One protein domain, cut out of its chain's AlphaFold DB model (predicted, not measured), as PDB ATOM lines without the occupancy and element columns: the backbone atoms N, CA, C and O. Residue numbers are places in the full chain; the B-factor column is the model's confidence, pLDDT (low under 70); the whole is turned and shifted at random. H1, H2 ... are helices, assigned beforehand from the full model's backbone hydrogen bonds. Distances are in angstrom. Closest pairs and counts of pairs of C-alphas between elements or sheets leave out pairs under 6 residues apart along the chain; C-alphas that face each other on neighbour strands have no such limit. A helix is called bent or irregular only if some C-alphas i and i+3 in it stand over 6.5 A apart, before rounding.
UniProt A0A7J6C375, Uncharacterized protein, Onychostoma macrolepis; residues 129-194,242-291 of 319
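Overview. This is residues 129 to 194 and 242 to 291 of the 319 residues of an uncharacterized protein of Onychostoma macrolepis (UniProt A0A7J6C375). H2a, H3 and bent H4 cross in a cluster at one end, while H1a and H2b reach away from it; residues 183 to 194, at the end of this reach, stick out. The printed part has 116 residues, four named helices, H1 to H4, and no named strand: all helix. It is a loose rod, radius of gyration of the C-alphas 17.2 A, spanning 66 by 28 by 21 A.

Arrangement. By hydrogen bonds H2, residues 161 to 188, was assigned as one helix, as were H1, 129 to 154, and H4, 268 to 291, but each is bent: C-alphas 170 and 173 are 7.6 A apart, 139 and 142 7.3 A, 277 and 280 6.7 A. Arm H2a, residues 161 to 170, touches H4a, 268 to 277, at a steep tilt of 44 degrees, closest C-alphas Cys 170 and Ala 271, 5.5 A. H3, residues 247 to 259, touches H2a with residues 249 to 253 alone, closest C-alphas Tyr 250 and Phe 169, 7.0 A. H1b, residues 142 to 154, touches no helix but is near H4a. In H3 and the arms every O i to N i+4 pair is within hydrogen-bond range.

Along the chain. H2b, residues 173 to 188, measures 22.4 A, H3 18.5 A. C-alpha 129 is at (209.795, 128.965, 172.253), C-alpha 291 at (220.000, 176.784, 165.237).

Size, cuts and confidence. Residues 195 to 241 are not printed; C-alphas 194 and 242 are 43.0 A apart. Residues 289 to 291 have pLDDT under 70.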
ATOM      1  N   LEU A 129     209.594 127.517 172.226       77.19
ATOM      2  CA  LEU A 129     209.795 128.965 172.253       77.19
ATOM      3  C   LEU A 129     209.378 129.585 170.918       77.19
ATOM      4  O   LEU A 129     208.611 130.539 170.921       77.19
ATOM      5  N   GLU A 130     209.774 129.002 169.784       80.94
ATOM      6  CA  GLU A 130     209.367 129.485 168.454       80.94
ATOM      7  C   GLU A 130     207.849 129.410 168.242       80.94
ATOM      8  O   GLU A 130     207.240 130.330 167.694       80.94
ATOM      9  N   SER A 131     207.200 128.340 168.712       85.19
ATOM     10  CA  SER A 131     205.742 128.210 168.661       85.19
ATOM     11  C   SER A 131     205.061 129.310 169.476       85.19
ATOM     12  O   SER A 131     204.129 129.950 168.980       85.19
ATOM     13  N   TRP A 132     205.558 129.576 170.688       86.50
ATOM     14  CA  TRP A 132     205.057 130.653 171.537       86.50
ATOM     15  C   TRP A 132     205.261 132.029 170.895       86.50
ATOM     16  O   TRP A 132     204.292 132.775 170.759       86.50
ATOM     17  N   TRP A 133     206.467 132.330 170.399       86.25
ATOM     18  CA  TRP A 133     206.754 133.566 169.664       86.25
ATOM     19  C   TRP A 133     205.855 133.723 168.441       86.25
ATOM     20  O   TRP A 133     205.372 134.818 168.164       86.25
ATOM     21  N   GLY A 134     205.568 132.628 167.734       88.62
ATOM     22  CA  GLY A 134     204.620 132.619 166.626       88.62
ATOM     23  C   GLY A 134     203.189 132.957 167.055       88.62
ATOM     24  O   GLY A 134     202.494 133.661 166.326       88.62
ATOM     25  N   ILE A 135     202.731 132.472 168.215       88.31
ATOM     26  CA  ILE A 135     201.411 132.819 168.765       88.31
ATOM     27  C   ILE A 135     201.378 134.292 169.174       88.31
ATOM     28  O   ILE A 135     200.486 135.011 168.733       88.31
ATOM     29  N   TYR A 136     202.361 134.737 169.958       89.75
ATOM     30  CA  TYR A 136     202.455 136.114 170.438       89.75
ATOM     31  C   TYR A 136     202.513 137.115 169.279       89.75
ATOM     32  O   TYR A 136     201.762 138.091 169.255       89.75
ATOM     33  N   ARG A 137     203.320 136.816 168.254       89.88
ATOM     34  CA  ARG A 137     203.414 137.631 167.043       89.88
ATOM     35  C   ARG A 137     202.046 137.795 166.368       89.88
ATOM     36  O   ARG A 137     201.621 138.926 166.164       89.88
ATOM     37  N   ARG A 138     201.333 136.689 166.115       88.62
ATOM     38  CA  ARG A 138     200.014 136.714 165.454       88.62
ATOM     39  C   ARG A 138     198.926 137.415 166.267       88.62
ATOM     40  O   ARG A 138     197.970 137.907 165.679       88.62
ATOM     41  N   GLN A 139     199.012 137.376 167.595       85.75
ATOM     42  CA  GLN A 139     197.956 137.887 168.476       85.75
ATOM     43  C   GLN A 139     198.170 139.339 168.906       85.75
ATOM     44  O   GLN A 139     197.186 140.034 169.135       85.75
ATOM     45  N   ASN A 140     199.419 139.801 168.999       86.56
ATOM     46  CA  ASN A 140     199.740 141.107 169.576       86.56
ATOM     47  C   ASN A 140     200.737 141.898 168.719       86.56
ATOM     48  O   ASN A 140     200.475 143.037 168.343       86.56
ATOM     49  N   THR A 141     201.897 141.323 168.397       88.75
ATOM     50  CA  THR A 141     203.032 142.122 167.897       88.75
ATOM     51  C   THR A 141     202.940 142.494 166.418       88.75
ATOM     52  O   THR A 141     203.470 143.537 166.040       88.75
ATOM     53  N   ASP A 142     202.293 141.678 165.575       92.12
ATOM     54  CA  ASP A 142     202.229 141.917 164.122       92.12
ATOM     55  C   ASP A 142     201.611 143.280 163.795       92.12
ATOM     56  O   ASP A 142     202.147 144.013 162.965       92.12
ATOM     57  N   TYR A 143     200.555 143.664 164.518       92.56
ATOM     58  CA  TYR A 143     199.912 144.968 164.365       92.56
ATOM     59  C   TYR A 143     200.907 146.125 164.557       92.56
ATOM     60  O   TYR A 143     201.060 146.974 163.676       92.56
ATOM     61  N   TRP A 144     201.632 146.130 165.679       94.50
ATOM     62  CA  TRP A 144     202.619 147.167 165.988       94.50
ATOM     63  C   TRP A 144     203.774 147.168 164.993       94.50
ATOM     64  O   TRP A 144     204.199 148.225 164.526       94.50
ATOM     65  N   MET A 145     204.274 145.982 164.634       92.50
ATOM     66  CA  MET A 145     205.352 145.849 163.660       92.50
ATOM     67  C   MET A 145     204.962 146.435 162.307       92.50
ATOM     68  O   MET A 145     205.768 147.143 161.705       92.50
ATOM     69  N   ASP A 146     203.764 146.140 161.816       93.69
ATOM     70  CA  ASP A 146     203.321 146.615 160.511       93.69
ATOM     71  C   ASP A 146     203.011 148.112 160.529       93.69
ATOM     72  O   ASP A 146     203.449 148.820 159.621       93.69
ATOM     73  N   MET A 147     202.415 148.625 161.607       94.62
ATOM     74  CA  MET A 147     202.196 150.062 161.791       94.62
ATOM     75  C   MET A 147     203.518 150.852 161.826       94.62
ATOM     76  O   MET A 147     203.677 151.840 161.107       94.62
ATOM     77  N   PHE A 148     204.525 150.396 162.581       94.81
ATOM     78  CA  PHE A 148     205.824 151.080 162.627       94.81
ATOM     79  C   PHE A 148     206.611 150.959 161.312       94.81
ATOM     80  O   PHE A 148     207.304 151.901 160.913       94.81
ATOM     81  N   LYS A 149     206.502 149.829 160.599       91.88
ATOM     82  CA  LYS A 149     207.055 149.703 159.238       91.88
ATOM     83  C   LYS A 149     206.372 150.670 158.276       91.88
ATOM     84  O   LYS A 149     207.057 151.249 157.432       91.88
ATOM     85  N   GLU A 150     205.059 150.855 158.396       92.31
ATOM     86  CA  GLU A 150     204.308 151.803 157.579       92.31
ATOM     87  C   GLU A 150     204.827 153.227 157.799       92.31
ATOM     88  O   GLU A 150     205.209 153.865 156.817       92.31
ATOM     89  N   LEU A 151     204.982 153.667 159.057       93.12
ATOM     90  CA  LEU A 151     205.564 154.976 159.398       93.12
ATOM     91  C   LEU A 151     206.953 155.179 158.773       93.12
ATOM     92  O   LEU A 151     207.270 156.245 158.246       93.12
ATOM     93  N   GLN A 152     207.796 154.145 158.789       90.19
ATOM     94  CA  GLN A 152     209.096 154.208 158.121       90.19
ATOM     95  C   GLN A 152     208.959 154.302 156.592       90.19
ATOM     96  O   GLN A 152     209.730 155.017 155.948       90.19
ATOM     97  N   SER A 153     208.003 153.586 155.999       89.31
ATOM     98  CA  SER A 153     207.795 153.554 154.548       89.31
ATOM     99  C   SER A 153     207.243 154.870 153.991       89.31
ATOM    100  O   SER A 153     207.615 155.257 152.881       89.31
ATOM    101  N   THR A 154     206.419 155.580 154.767       90.06
ATOM    102  CA  THR A 154     205.833 156.876 154.391       90.06
ATOM    103  C   THR A 154     206.791 158.043 154.625       90.06
ATOM    104  O   THR A 154     206.593 159.119 154.066       90.06
ATOM    105  N   GLY A 155     207.871 157.831 155.386       89.31
ATOM    106  CA  GLY A 155     208.816 158.880 155.783       89.31
ATOM    107  C   GLY A 155     208.434 159.599 157.081       89.31
ATOM    108  O   GLY A 155     209.114 160.547 157.478       89.31
ATOM    109  N   ASP A 156     207.407 159.108 157.776       90.38
ATOM    110  CA  ASP A 156     206.951 159.606 159.076       90.38
ATOM    111  C   ASP A 156     207.810 159.092 160.246       90.38
ATOM    112  O   ASP A 156     207.534 159.399 161.402       90.38
ATOM    113  N   PHE A 157     208.868 158.326 159.960       92.50
ATOM    114  CA  PHE A 157     209.861 157.873 160.930       92.50
ATOM    115  C   PHE A 157     211.260 157.791 160.300       92.50
ATOM    116  O   PHE A 157     211.518 157.018 159.374       92.50
ATOM    117  N   THR A 158     212.191 158.574 160.836       87.31
ATOM    118  CA  THR A 158     213.596 158.659 160.406       87.31
ATOM    119  C   THR A 158     214.507 157.719 161.200       87.31
ATOM    120  O   THR A 158     215.523 157.249 160.680       87.31
ATOM    121  N   GLY A 159     214.121 157.388 162.437       86.88
ATOM    122  CA  GLY A 159     214.907 156.569 163.361       86.88
ATOM    123  C   GLY A 159     216.018 157.315 164.099       86.88
ATOM    124  O   GLY A 159     216.889 156.654 164.673       86.88
ATOM    125  N   ASP A 160     216.000 158.650 164.077       85.12
ATOM    126  CA  ASP A 160     216.798 159.485 164.977       85.12
ATOM    127  C   ASP A 160     216.302 159.387 166.435       85.12
ATOM    128  O   ASP A 160     215.340 158.677 166.739       85.12
ATOM    129  N   ALA A 161     217.017 160.029 167.364       83.81
ATOM    130  CA  ALA A 161     216.671 159.988 168.786       83.81
ATOM    131  C   ALA A 161     215.287 160.599 169.059       83.81
ATOM    132  O   ALA A 161     214.517 160.024 169.822       83.81
ATOM    133  N   THR A 162     214.944 161.694 168.374       90.38
ATOM    134  CA  THR A 162     213.651 162.374 168.507       90.38
ATOM    135  C   THR A 162     212.496 161.479 168.077       90.38
ATOM    136  O   THR A 162     211.579 161.264 168.858       90.38
ATOM    137  N   ASP A 163     212.541 160.892 166.876       92.94
ATOM    138  CA  ASP A 163     211.467 160.010 166.415       92.94
ATOM    139  C   ASP A 163     211.367 158.759 167.302       92.94
ATOM    140  O   ASP A 163     210.263 158.314 167.599       92.94
ATOM    141  N   LYS A 164     212.486 158.196 167.779       91.75
ATOM    142  CA  LYS A 164     212.450 157.074 168.738       91.75
ATOM    143  C   LYS A 164     211.773 157.460 170.052       91.75
ATOM    144  O   LYS A 164     210.935 156.701 170.531       91.75
ATOM    145  N   GLY A 165     212.110 158.622 170.601       92.12
ATOM    146  CA  GLY A 165     211.506 159.124 171.827       92.12
ATOM    147  C   GLY A 165     210.027 159.482 171.658       92.12
ATOM    148  O   GLY A 165     209.236 159.186 172.542       92.12
ATOM    149  N   LEU A 166     209.618 159.997 170.495       95.06
ATOM    150  CA  LEU A 166     208.207 160.222 170.157       95.06
ATOM    151  C   LEU A 166     207.422 158.909 170.039       95.06
ATOM    152  O   LEU A 166     206.286 158.829 170.499       95.06
ATOM    153  N   ILE A 167     208.020 157.862 169.455       95.12
ATOM    154  CA  ILE A 167     207.406 156.528 169.443       95.12
ATOM    155  C   ILE A 167     207.228 156.015 170.877       95.12
ATOM    156  O   ILE A 167     206.160 155.517 171.230       95.12
ATOM    157  N   GLN A 168     208.249 156.154 171.722       93.38
ATOM    158  CA  GLN A 168     208.139 155.764 173.125       93.38
ATOM    159  C   GLN A 168     207.037 156.559 173.841       93.38
ATOM    160  O   GLN A 168     206.164 155.961 174.459       93.38
ATOM    161  N   PHE A 169     207.021 157.880 173.685       93.81
ATOM    162  CA  PHE A 169     206.029 158.763 174.289       93.81
ATOM    163  C   PHE A 169     204.590 158.388 173.912       93.81
ATOM    164  O   PHE A 169     203.738 158.255 174.785       93.81
ATOM    165  N   CYS A 170     204.312 158.183 172.622       95.06
ATOM    166  CA  CYS A 170     202.947 157.933 172.158       95.06
ATOM    167  C   CYS A 170     202.460 156.499 172.382       95.06
ATOM    168  O   CYS A 170     201.256 156.295 172.514       95.06
ATOM    169  N   PHE A 171     203.353 155.505 172.343       94.75
ATOM    170  CA  PHE A 171     202.941 154.102 172.217       94.75
ATOM    171  C   PHE A 171     203.399 153.199 173.364       94.75
ATOM    172  O   PHE A 171     202.818 152.129 173.532       94.75
ATOM    173  N   LEU A 172     204.422 153.573 174.146       92.06
ATOM    174  CA  LEU A 172     205.026 152.651 175.115       92.06
ATOM    175  C   LEU A 172     204.052 152.235 176.221       92.06
ATOM    176  O   LEU A 172     204.044 151.064 176.584       92.06
ATOM    177  N   SER A 173     203.217 153.151 176.718       90.75
ATOM    178  CA  SER A 173     202.203 152.843 177.737       90.75
ATOM    179  C   SER A 173     201.185 151.816 177.236       90.75
ATOM    180  O   SER A 173     200.951 150.812 177.900       90.75
ATOM    181  N   ILE A 174     200.660 152.007 176.025       92.69
ATOM    182  CA  ILE A 174     199.686 151.101 175.397       92.69
ATOM    183  C   ILE A 174     200.316 149.725 175.161       92.69
ATOM    184  O   ILE A 174     199.746 148.699 175.524       92.69
ATOM    185  N   ILE A 175     201.524 149.693 174.589       92.25
ATOM    186  CA  ILE A 175     202.256 148.442 174.359       92.25
ATOM    187  C   ILE A 175     202.531 147.733 175.692       92.25
ATOM    188  O   ILE A 175     202.427 146.510 175.765       92.25
ATOM    189  N   GLN A 176     202.854 148.476 176.752       91.44
ATOM    190  CA  GLN A 176     203.074 147.918 178.083       91.44
ATOM    191  C   GLN A 176     201.795 147.302 178.667       91.44
ATOM    192  O   GLN A 176     201.857 146.182 179.164       91.44
ATOM    193  N   GLU A 177     200.643 147.968 178.570       91.81
ATOM    194  CA  GLU A 177     199.360 147.415 179.032       91.81
ATOM    195  C   GLU A 177     198.969 146.137 178.271       91.81
ATOM    196  O   GLU A 177     198.496 145.156 178.861       91.81
ATOM    197  N   GLU A 178     199.214 146.102 176.959       92.62
ATOM    198  CA  GLU A 178     199.013 144.897 176.155       92.62
ATOM    199  C   GLU A 178     199.953 143.765 176.584       92.62
ATOM    200  O   GLU A 178     199.520 142.618 176.720       92.62
ATOM    201  N   LEU A 179     201.230 144.072 176.831       91.62
ATOM    202  CA  LEU A 179     202.207 143.108 177.341       91.62
ATOM    203  C   LEU A 179     201.796 142.559 178.709       91.62
ATOM    204  O   LEU A 179     201.827 141.346 178.909       91.62
ATOM    205  N   ASP A 180     201.354 143.420 179.624       92.69
ATOM    206  CA  ASP A 180     200.900 143.028 180.958       92.69
ATOM    207  C   ASP A 180     199.656 142.126 180.870       92.69
ATOM    208  O   ASP A 180     199.552 141.112 181.571       92.69
ATOM    209  N   THR A 181     198.752 142.415 179.929       93.31
ATOM    210  CA  THR A 181     197.598 141.560 179.621       93.31
ATOM    211  C   THR A 181     198.036 140.184 179.119       93.31
ATOM    212  O   THR A 181     197.542 139.161 179.603       93.31
ATOM    213  N   VAL A 182     198.996 140.130 178.191       92.06
ATOM    214  CA  VAL A 182     199.562 138.875 177.671       92.06
ATOM    215  C   VAL A 182     200.208 138.070 178.794       92.06
ATOM    216  O   VAL A 182     199.911 136.882 178.932       92.06
ATOM    217  N   VAL A 183     201.035 138.698 179.633       91.00
ATOM    218  CA  VAL A 183     201.670 138.054 180.794       91.00
ATOM    219  C   VAL A 183     200.610 137.476 181.726       91.00
ATOM    220  O   VAL A 183     200.697 136.307 182.103       91.00
ATOM    221  N   ASN A 184     199.569 138.244 182.052       93.12
ATOM    222  CA  ASN A 184     198.489 137.782 182.913       93.12
ATOM    223  C   ASN A 184     197.745 136.576 182.309       93.12
ATOM    224  O   ASN A 184     197.538 135.568 182.991       93.12
ATOM    225  N   MET A 185     197.383 136.643 181.026       91.06
ATOM    226  CA  MET A 185     196.706 135.552 180.320       91.06
ATOM    227  C   MET A 185     197.567 134.285 180.283       91.06
ATOM    228  O   MET A 185     197.092 133.202 180.634       91.06
ATOM    229  N   TRP A 186     198.840 134.407 179.907       88.94
ATOM    230  CA  TRP A 186     199.758 133.275 179.805       88.94
ATOM    231  C   TRP A 186     200.149 132.702 181.164       88.94
ATOM    232  O   TRP A 186     200.273 131.490 181.292       88.94
ATOM    233  N   ASN A 187     200.275 133.506 182.211       89.81
ATOM    234  CA  ASN A 187     200.584 132.966 183.533       89.81
ATOM    235  C   ASN A 187     199.384 132.237 184.154       89.81
ATOM    236  O   ASN A 187     199.563 131.260 184.887       89.81
ATOM    237  N   ASN A 188     198.157 132.647 183.818       91.31
ATOM    238  CA  ASN A 188     196.939 132.087 184.403       91.31
ATOM    239  C   ASN A 188     196.244 131.008 183.566       91.31
ATOM    240  O   ASN A 188     195.364 130.312 184.097       91.31
ATOM    241  N   HIS A 189     196.613 130.830 182.292       87.94
ATOM    242  CA  HIS A 189     196.037 129.767 181.473       87.94
ATOM    243  C   HIS A 189     196.361 128.385 182.051       87.94
ATOM    244  O   HIS A 189     197.374 128.173 182.718       87.94
ATOM    245  N   ARG A 190     195.479 127.418 181.799       88.75
ATOM    246  CA  ARG A 190     195.678 126.041 182.252       88.75
ATOM    247  C   ARG A 190     196.215 125.184 181.115       88.75
ATOM    248  O   ARG A 190     195.489 124.896 180.163       88.75
ATOM    249  N   ILE A 191     197.445 124.707 181.266       87.06
ATOM    250  CA  ILE A 191     198.039 123.678 180.417       87.06
ATOM    251  C   ILE A 191     197.326 122.358 180.714       87.06
ATOM    252  O   ILE A 191     197.289 121.884 181.856       87.06
ATOM    253  N   ARG A 192     196.701 121.781 179.685       82.94
ATOM    254  CA  ARG A 192     195.989 120.502 179.791       82.94
ATOM    255  C   ARG A 192     196.982 119.344 179.832       82.94
ATOM    256  O   ARG A 192     198.031 119.401 179.200       82.94
ATOM    257  N   ARG A 193     196.608 118.272 180.533       79.69
ATOM    258  CA  ARG A 193     197.328 116.995 180.457       79.69
ATOM    259  C   ARG A 193     197.211 116.434 179.043       79.69
ATOM    260  O   ARG A 193     196.103 116.375 178.510       79.69
ATOM    261  N   SER A 194     198.336 116.018 178.474       75.88
ATOM    262  CA  SER A 194     198.370 115.217 177.250       75.88
ATOM    263  C   SER A 194     198.557 113.750 177.628       75.88
ATOM    264  O   SER A 194     199.363 113.440 178.505       75.88
ATOM    265  N   GLU A 242     208.380 156.050 185.095       82.00
ATOM    266  CA  GLU A 242     207.085 156.654 184.743       82.00
ATOM    267  C   GLU A 242     207.167 157.469 183.445       82.00
ATOM    268  O   GLU A 242     206.167 157.655 182.754       82.00
ATOM    269  N   ILE A 243     208.375 157.902 183.082       85.19
ATOM    270  CA  ILE A 243     208.647 158.680 181.885       85.19
ATOM    271  C   ILE A 243     209.073 157.718 180.763       85.19
ATOM    272  O   ILE A 243     210.048 156.971 180.906       85.19
ATOM    273  N   PRO A 244     208.335 157.686 179.639       85.38
ATOM    274  CA  PRO A 244     208.536 156.691 178.590       85.38
ATOM    275  C   PRO A 244     209.763 156.962 177.711       85.38
ATOM    276  O   PRO A 244     210.246 156.053 177.035       85.38
ATOM    277  N   CYS A 245     210.249 158.201 177.683       87.12
ATOM    278  CA  CYS A 245     211.335 158.658 176.825       87.12
ATOM    279  C   CYS A 245     212.315 159.556 177.600       87.12
ATOM    280  O   CYS A 245     212.314 159.584 178.825       87.12
ATOM    281  N   ASP A 246     213.201 160.240 176.880       87.88
ATOM    282  CA  ASP A 246     214.083 161.252 177.459       87.88
ATOM    283  C   ASP A 246     213.284 162.368 178.166       87.88
ATOM    284  O   ASP A 246     212.226 162.760 177.674       87.88
ATOM    285  N   HIS A 247     213.782 162.864 179.304       86.25
ATOM    286  CA  HIS A 247     213.078 163.841 180.144       86.25
ATOM    287  C   HIS A 247     212.781 165.154 179.410       86.25
ATOM    288  O   HIS A 247     211.638 165.604 179.415       86.25
ATOM    289  N   ASP A 248     213.773 165.725 178.722       88.69
ATOM    290  CA  ASP A 248     213.606 167.002 178.017       88.69
ATOM    291  C   ASP A 248     212.603 166.848 176.868       88.69
ATOM    292  O   ASP A 248     211.769 167.719 176.604       88.69
ATOM    293  N   LEU A 249     212.656 165.703 176.179       90.38
ATOM    294  CA  LEU A 249     211.699 165.385 175.127       90.38
ATOM    295  C   LEU A 249     210.288 165.161 175.681       90.38
ATOM    296  O   LEU A 249     209.325 165.565 175.031       90.38
ATOM    297  N   TYR A 250     210.154 164.509 176.836       91.50
ATOM    298  CA  TYR A 250     208.870 164.293 177.495       91.50
ATOM    299  C   TYR A 250     208.208 165.626 177.842       91.50
ATOM    300  O   TYR A 250     207.077 165.861 177.415       91.50
ATOM    301  N   ASP A 251     208.933 166.513 178.525       92.00
ATOM    302  CA  ASP A 251     208.435 167.833 178.918       92.00
ATOM    303  C   ASP A 251     208.022 168.652 177.690       92.00
ATOM    304  O   ASP A 251     206.932 169.228 177.649       92.00
ATOM    305  N   LEU A 252     208.835 168.622 176.628       92.31
ATOM    306  CA  LEU A 252     208.503 169.262 175.357       92.31
ATOM    307  C   LEU A 252     207.217 168.695 174.737       92.31
ATOM    308  O   LEU A 252     206.396 169.451 174.217       92.31
ATOM    309  N   CYS A 253     207.022 167.376 174.777       93.38
ATOM    310  CA  CYS A 253     205.806 166.753 174.257       93.38
ATOM    311  C   CYS A 253     204.572 167.149 175.074       93.38
ATOM    312  O   CYS A 253     203.536 167.442 174.478       93.38
ATOM    313  N   VAL A 254     204.678 167.191 176.406       92.75
ATOM    314  CA  VAL A 254     203.587 167.623 177.293       92.75
ATOM    315  C   VAL A 254     203.197 169.072 176.999       92.75
ATOM    316  O   VAL A 254     202.022 169.336 176.758       92.75
ATOM    317  N   LEU A 255     204.170 169.982 176.897       92.25
ATOM    318  CA  LEU A 255     203.920 171.387 176.550       92.25
ATOM    319  C   LEU A 255     203.226 171.529 175.190       92.25
ATOM    320  O   LEU A 255     202.205 172.203 175.075       92.25
ATOM    321  N   VAL A 256     203.727 170.836 174.162       94.56
ATOM    322  CA  VAL A 256     203.110 170.842 172.825       94.56
ATOM    323  C   VAL A 256     201.675 170.317 172.876       94.56
ATOM    324  O   VAL A 256     200.803 170.837 172.176       94.56
ATOM    325  N   MET A 257     201.407 169.293 173.686       94.44
ATOM    326  CA  MET A 257     200.054 168.771 173.848       94.44
ATOM    327  C   MET A 257     199.128 169.777 174.525       94.44
ATOM    328  O   MET A 257     198.016 169.976 174.035       94.44
ATOM    329  N   GLU A 258     199.577 170.436 175.593       93.94
ATOM    330  CA  GLU A 258     198.805 171.466 176.293       93.94
ATOM    331  C   GLU A 258     198.475 172.648 175.374       93.94
ATOM    332  O   GLU A 258     197.307 173.012 175.232       93.94
ATOM    333  N   GLU A 259     199.469 173.187 174.663       93.44
ATOM    334  CA  GLU A 259     199.291 174.318 173.741       93.44
ATOM    335  C   GLU A 259     198.322 174.005 172.592       93.44
ATOM    336  O   GLU A 259     197.570 174.871 172.138       93.44
ATOM    337  N   ASN A 260     198.310 172.752 172.127       92.31
ATOM    338  CA  ASN A 260     197.485 172.311 171.002       92.31
ATOM    339  C   ASN A 260     196.195 171.597 171.438       92.31
ATOM    340  O   ASN A 260     195.479 171.065 170.588       92.31
ATOM    341  N   ASN A 261     195.867 171.603 172.737       92.31
ATOM    342  CA  ASN A 261     194.698 170.931 173.318       92.31
ATOM    343  C   ASN A 261     194.601 169.437 172.937       92.31
ATOM    344  O   ASN A 261     193.516 168.903 172.691       92.31
ATOM    345  N   LEU A 262     195.746 168.760 172.863       91.81
ATOM    346  CA  LEU A 262     195.845 167.331 172.584       91.81
ATOM    347  C   LEU A 262     195.799 166.534 173.888       91.81
ATOM    348  O   LEU A 262     196.220 167.007 174.938       91.81
ATOM    349  N   GLN A 263     195.287 165.307 173.816       87.38
ATOM    350  CA  GLN A 263     195.140 164.428 174.975       87.38
ATOM    351  C   GLN A 263     195.932 163.128 174.799       87.38
ATOM    352  O   GLN A 263     196.125 162.680 173.660       87.38
ATOM    353  N   PRO A 264     196.389 162.511 175.906       82.69
ATOM    354  CA  PRO A 264     197.007 161.196 175.870       82.69
ATOM    355  C   PRO A 264     196.053 160.181 175.247       82.69
ATOM    356  O   PRO A 264     194.840 160.237 175.441       82.69
ATOM    357  N   SER A 265     196.605 159.263 174.465       83.31
ATOM    358  CA  SER A 265     195.816 158.255 173.761       83.31
ATOM    359  C   SER A 265     195.803 156.941 174.531       83.31
ATOM    360  O   SER A 265     196.849 156.497 174.995       83.31
ATOM    361  N   ALA A 266     194.633 156.308 174.623       80.62
ATOM    362  CA  ALA A 266     194.473 154.984 175.234       80.62
ATOM    363  C   ALA A 266     194.370 153.863 174.184       80.62
ATOM    364  O   ALA A 266     194.617 152.699 174.480       80.62
ATOM    365  N   ALA A 267     194.015 154.202 172.939       89.44
ATOM    366  CA  ALA A 267     193.913 153.251 171.840       89.44
ATOM    367  C   ALA A 267     195.029 153.448 170.808       89.44
ATOM    368  O   ALA A 267     195.458 154.568 170.523       89.44
ATOM    369  N   ALA A 268     195.445 152.360 170.159       89.44
ATOM    370  CA  ALA A 268     196.528 152.389 169.181       89.44
ATOM    371  C   ALA A 268     196.282 153.343 167.992       89.44
ATOM    372  O   ALA A 268     197.196 154.024 167.523       89.44
ATOM    373  N   THR A 269     195.039 153.436 167.511       90.50
ATOM    374  CA  THR A 269     194.664 154.343 166.411       90.50
ATOM    375  C   THR A 269     194.712 155.811 166.826       90.50
ATOM    376  O   THR A 269     195.081 156.668 166.022       90.50
ATOM    377  N   GLU A 270     194.355 156.108 168.072       92.00
ATOM    378  CA  GLU A 270     194.440 157.446 168.651       92.00
ATOM    379  C   GLU A 270     195.897 157.833 168.879       92.00
ATOM    380  O   GLU A 270     196.297 158.917 168.466       92.00
ATOM    381  N   ALA A 271     196.721 156.907 169.379       94.25
ATOM    382  CA  ALA A 271     198.151 157.127 169.568       94.25
ATOM    383  C   ALA A 271     198.870 157.418 168.247       94.25
ATOM    384  O   ALA A 271     199.733 158.290 168.182       94.25
ATOM    385  N   LEU A 272     198.463 156.757 167.159       94.94
ATOM    386  CA  LEU A 272     198.970 157.061 165.823       94.94
ATOM    387  C   LEU A 272     198.589 158.471 165.359       94.94
ATOM    388  O   LEU A 272     199.405 159.154 164.736       94.94
ATOM    389  N   ARG A 273     197.365 158.922 165.654       93.75
ATOM    390  CA  ARG A 273     196.943 160.301 165.361       93.75
ATOM    391  C   ARG A 273     197.722 161.300 166.209       93.75
ATOM    392  O   ARG A 273     198.214 162.279 165.658       93.75
ATOM    393  N   LEU A 274     197.882 161.025 167.504       95.44
ATOM    394  CA  LEU A 274     198.671 161.844 168.417       95.44
ATOM    395  C   LEU A 274     200.103 161.989 167.899       95.44
ATOM    396  O   LEU A 274     200.544 163.112 167.684       95.44
ATOM    397  N   TYR A 275     200.775 160.878 167.583       96.12
ATOM    398  CA  TYR A 275     202.119 160.873 167.001       96.12
ATOM    399  C   TYR A 275     202.207 161.746 165.745       96.12
ATOM    400  O   TYR A 275     203.094 162.593 165.634       96.12
ATOM    401  N   LYS A 276     201.266 161.586 164.803       94.62
ATOM    402  CA  LYS A 276     201.242 162.374 163.560       94.62
ATOM    403  C   LYS A 276     201.015 163.870 163.799       94.62
ATOM    404  O   LYS A 276     201.528 164.668 163.018       94.62
ATOM    405  N   ASN A 277     200.304 164.244 164.862       94.94
ATOM    406  CA  ASN A 277     200.048 165.638 165.221       94.94
ATOM    407  C   ASN A 277     201.235 166.279 165.955       94.94
ATOM    408  O   ASN A 277     201.638 167.383 165.599       94.94
ATOM    409  N   ILE A 278     201.824 165.597 166.946       96.00
ATOM    410  CA  ILE A 278     202.898 166.180 167.770       96.00
ATOM    411  C   ILE A 278     204.248 166.186 167.056       96.00
ATOM    412  O   ILE A 278     205.047 167.100 167.247       96.00
ATOM    413  N   ARG A 279     204.517 165.190 166.203       95.44
ATOM    414  CA  ARG A 279     205.813 165.038 165.537       95.44
ATOM    415  C   ARG A 279     206.272 166.288 164.774       95.44
ATOM    416  O   ARG A 279     207.417 166.682 164.988       95.44
ATOM    417  N   PRO A 280     205.482 166.894 163.864       95.25
ATOM    418  CA  PRO A 280     205.940 168.076 163.135       95.25
ATOM    419  C   PRO A 280     206.253 169.248 164.074       95.25
ATOM    420  O   PRO A 280     207.292 169.879 163.903       95.25
ATOM    421  N   LEU A 281     205.420 169.462 165.098       95.12
ATOM    422  CA  LEU A 281     205.564 170.545 166.075       95.12
ATOM    423  C   LEU A 281     206.844 170.384 166.904       95.12
ATOM    424  O   LEU A 281     207.682 171.281 166.963       95.12
ATOM    425  N   VAL A 282     207.054 169.193 167.470       94.19
ATOM    426  CA  VAL A 282     208.257 168.881 168.253       94.19
ATOM    427  C   VAL A 282     209.514 168.994 167.387       94.19
ATOM    428  O   VAL A 282     210.521 169.541 167.828       94.19
ATOM    429  N   ARG A 283     209.479 168.525 166.131       92.75
ATOM    430  CA  ARG A 283     210.642 168.616 165.231       92.75
ATOM    431  C   ARG A 283     210.978 170.054 164.838       92.75
ATOM    432  O   ARG A 283     212.159 170.358 164.683       92.75
ATOM    433  N   GLU A 284     209.983 170.921 164.682       91.81
ATOM    434  CA  GLU A 284     210.190 172.350 164.428       91.81
ATOM    435  C   GLU A 284     210.866 173.042 165.621       91.81
ATOM    436  O   GLU A 284     211.848 173.771 165.445       91.81
ATOM    437  N   LEU A 285     210.412 172.743 166.840       89.00
ATOM    438  CA  LEU A 285     210.984 173.289 168.071       89.00
ATOM    439  C   LEU A 285     212.420 172.801 168.301       89.00
ATOM    440  O   LEU A 285     213.321 173.612 168.518       89.00
ATOM    441  N   VAL A 286     212.674 171.496 168.155       86.81
ATOM    442  CA  VAL A 286     214.029 170.924 168.267       86.81
ATOM    443  C   VAL A 286     214.965 171.508 167.203       86.81
ATOM    444  O   VAL A 286     216.102 171.866 167.507       86.81
ATOM    445  N   GLY A 287     214.493 171.664 165.961       81.19
ATOM    446  CA  GLY A 287     215.272 172.289 164.888       81.19
ATOM    447  C   GLY A 287     215.642 173.745 165.191       81.19
ATOM    448  O   GLY A 287     216.780 174.156 164.956       81.19
ATOM    449  N   SER A 288     214.711 174.501 165.776       75.56
ATOM    450  CA  SER A 288     214.914 175.902 166.165       75.56
ATOM    451  C   SER A 288     215.932 176.049 167.300       75.56
ATOM    452  O   SER A 288     216.802 176.918 167.235       75.56
ATOM    453  N   LEU A 289     215.893 175.156 168.293       66.62
ATOM    454  CA  LEU A 289     216.862 175.114 169.394       66.62
ATOM    455  C   LEU A 289     218.281 174.789 168.898       66.62
ATOM    456  O   LEU A 289     219.251 175.422 169.319       66.62
ATOM    457  N   CYS A 290     218.420 173.868 167.937       60.38
ATOM    458  CA  CYS A 290     219.719 173.543 167.341       60.38
ATOM    459  C   CYS A 290     220.324 174.695 166.518       60.38
ATOM    460  O   CYS A 290     221.540 174.742 166.347       60.38
ATOM    461  N   HIS A 291     219.515 175.619 165.992       55.34
ATOM    462  CA  HIS A 291     220.000 176.784 165.237       55.34
ATOM    463  C   HIS A 291     220.366 177.985 166.125       55.34
ATOM    464  O   HIS A 291     221.059 178.889 165.662       55.34
TER     465      HIS A 291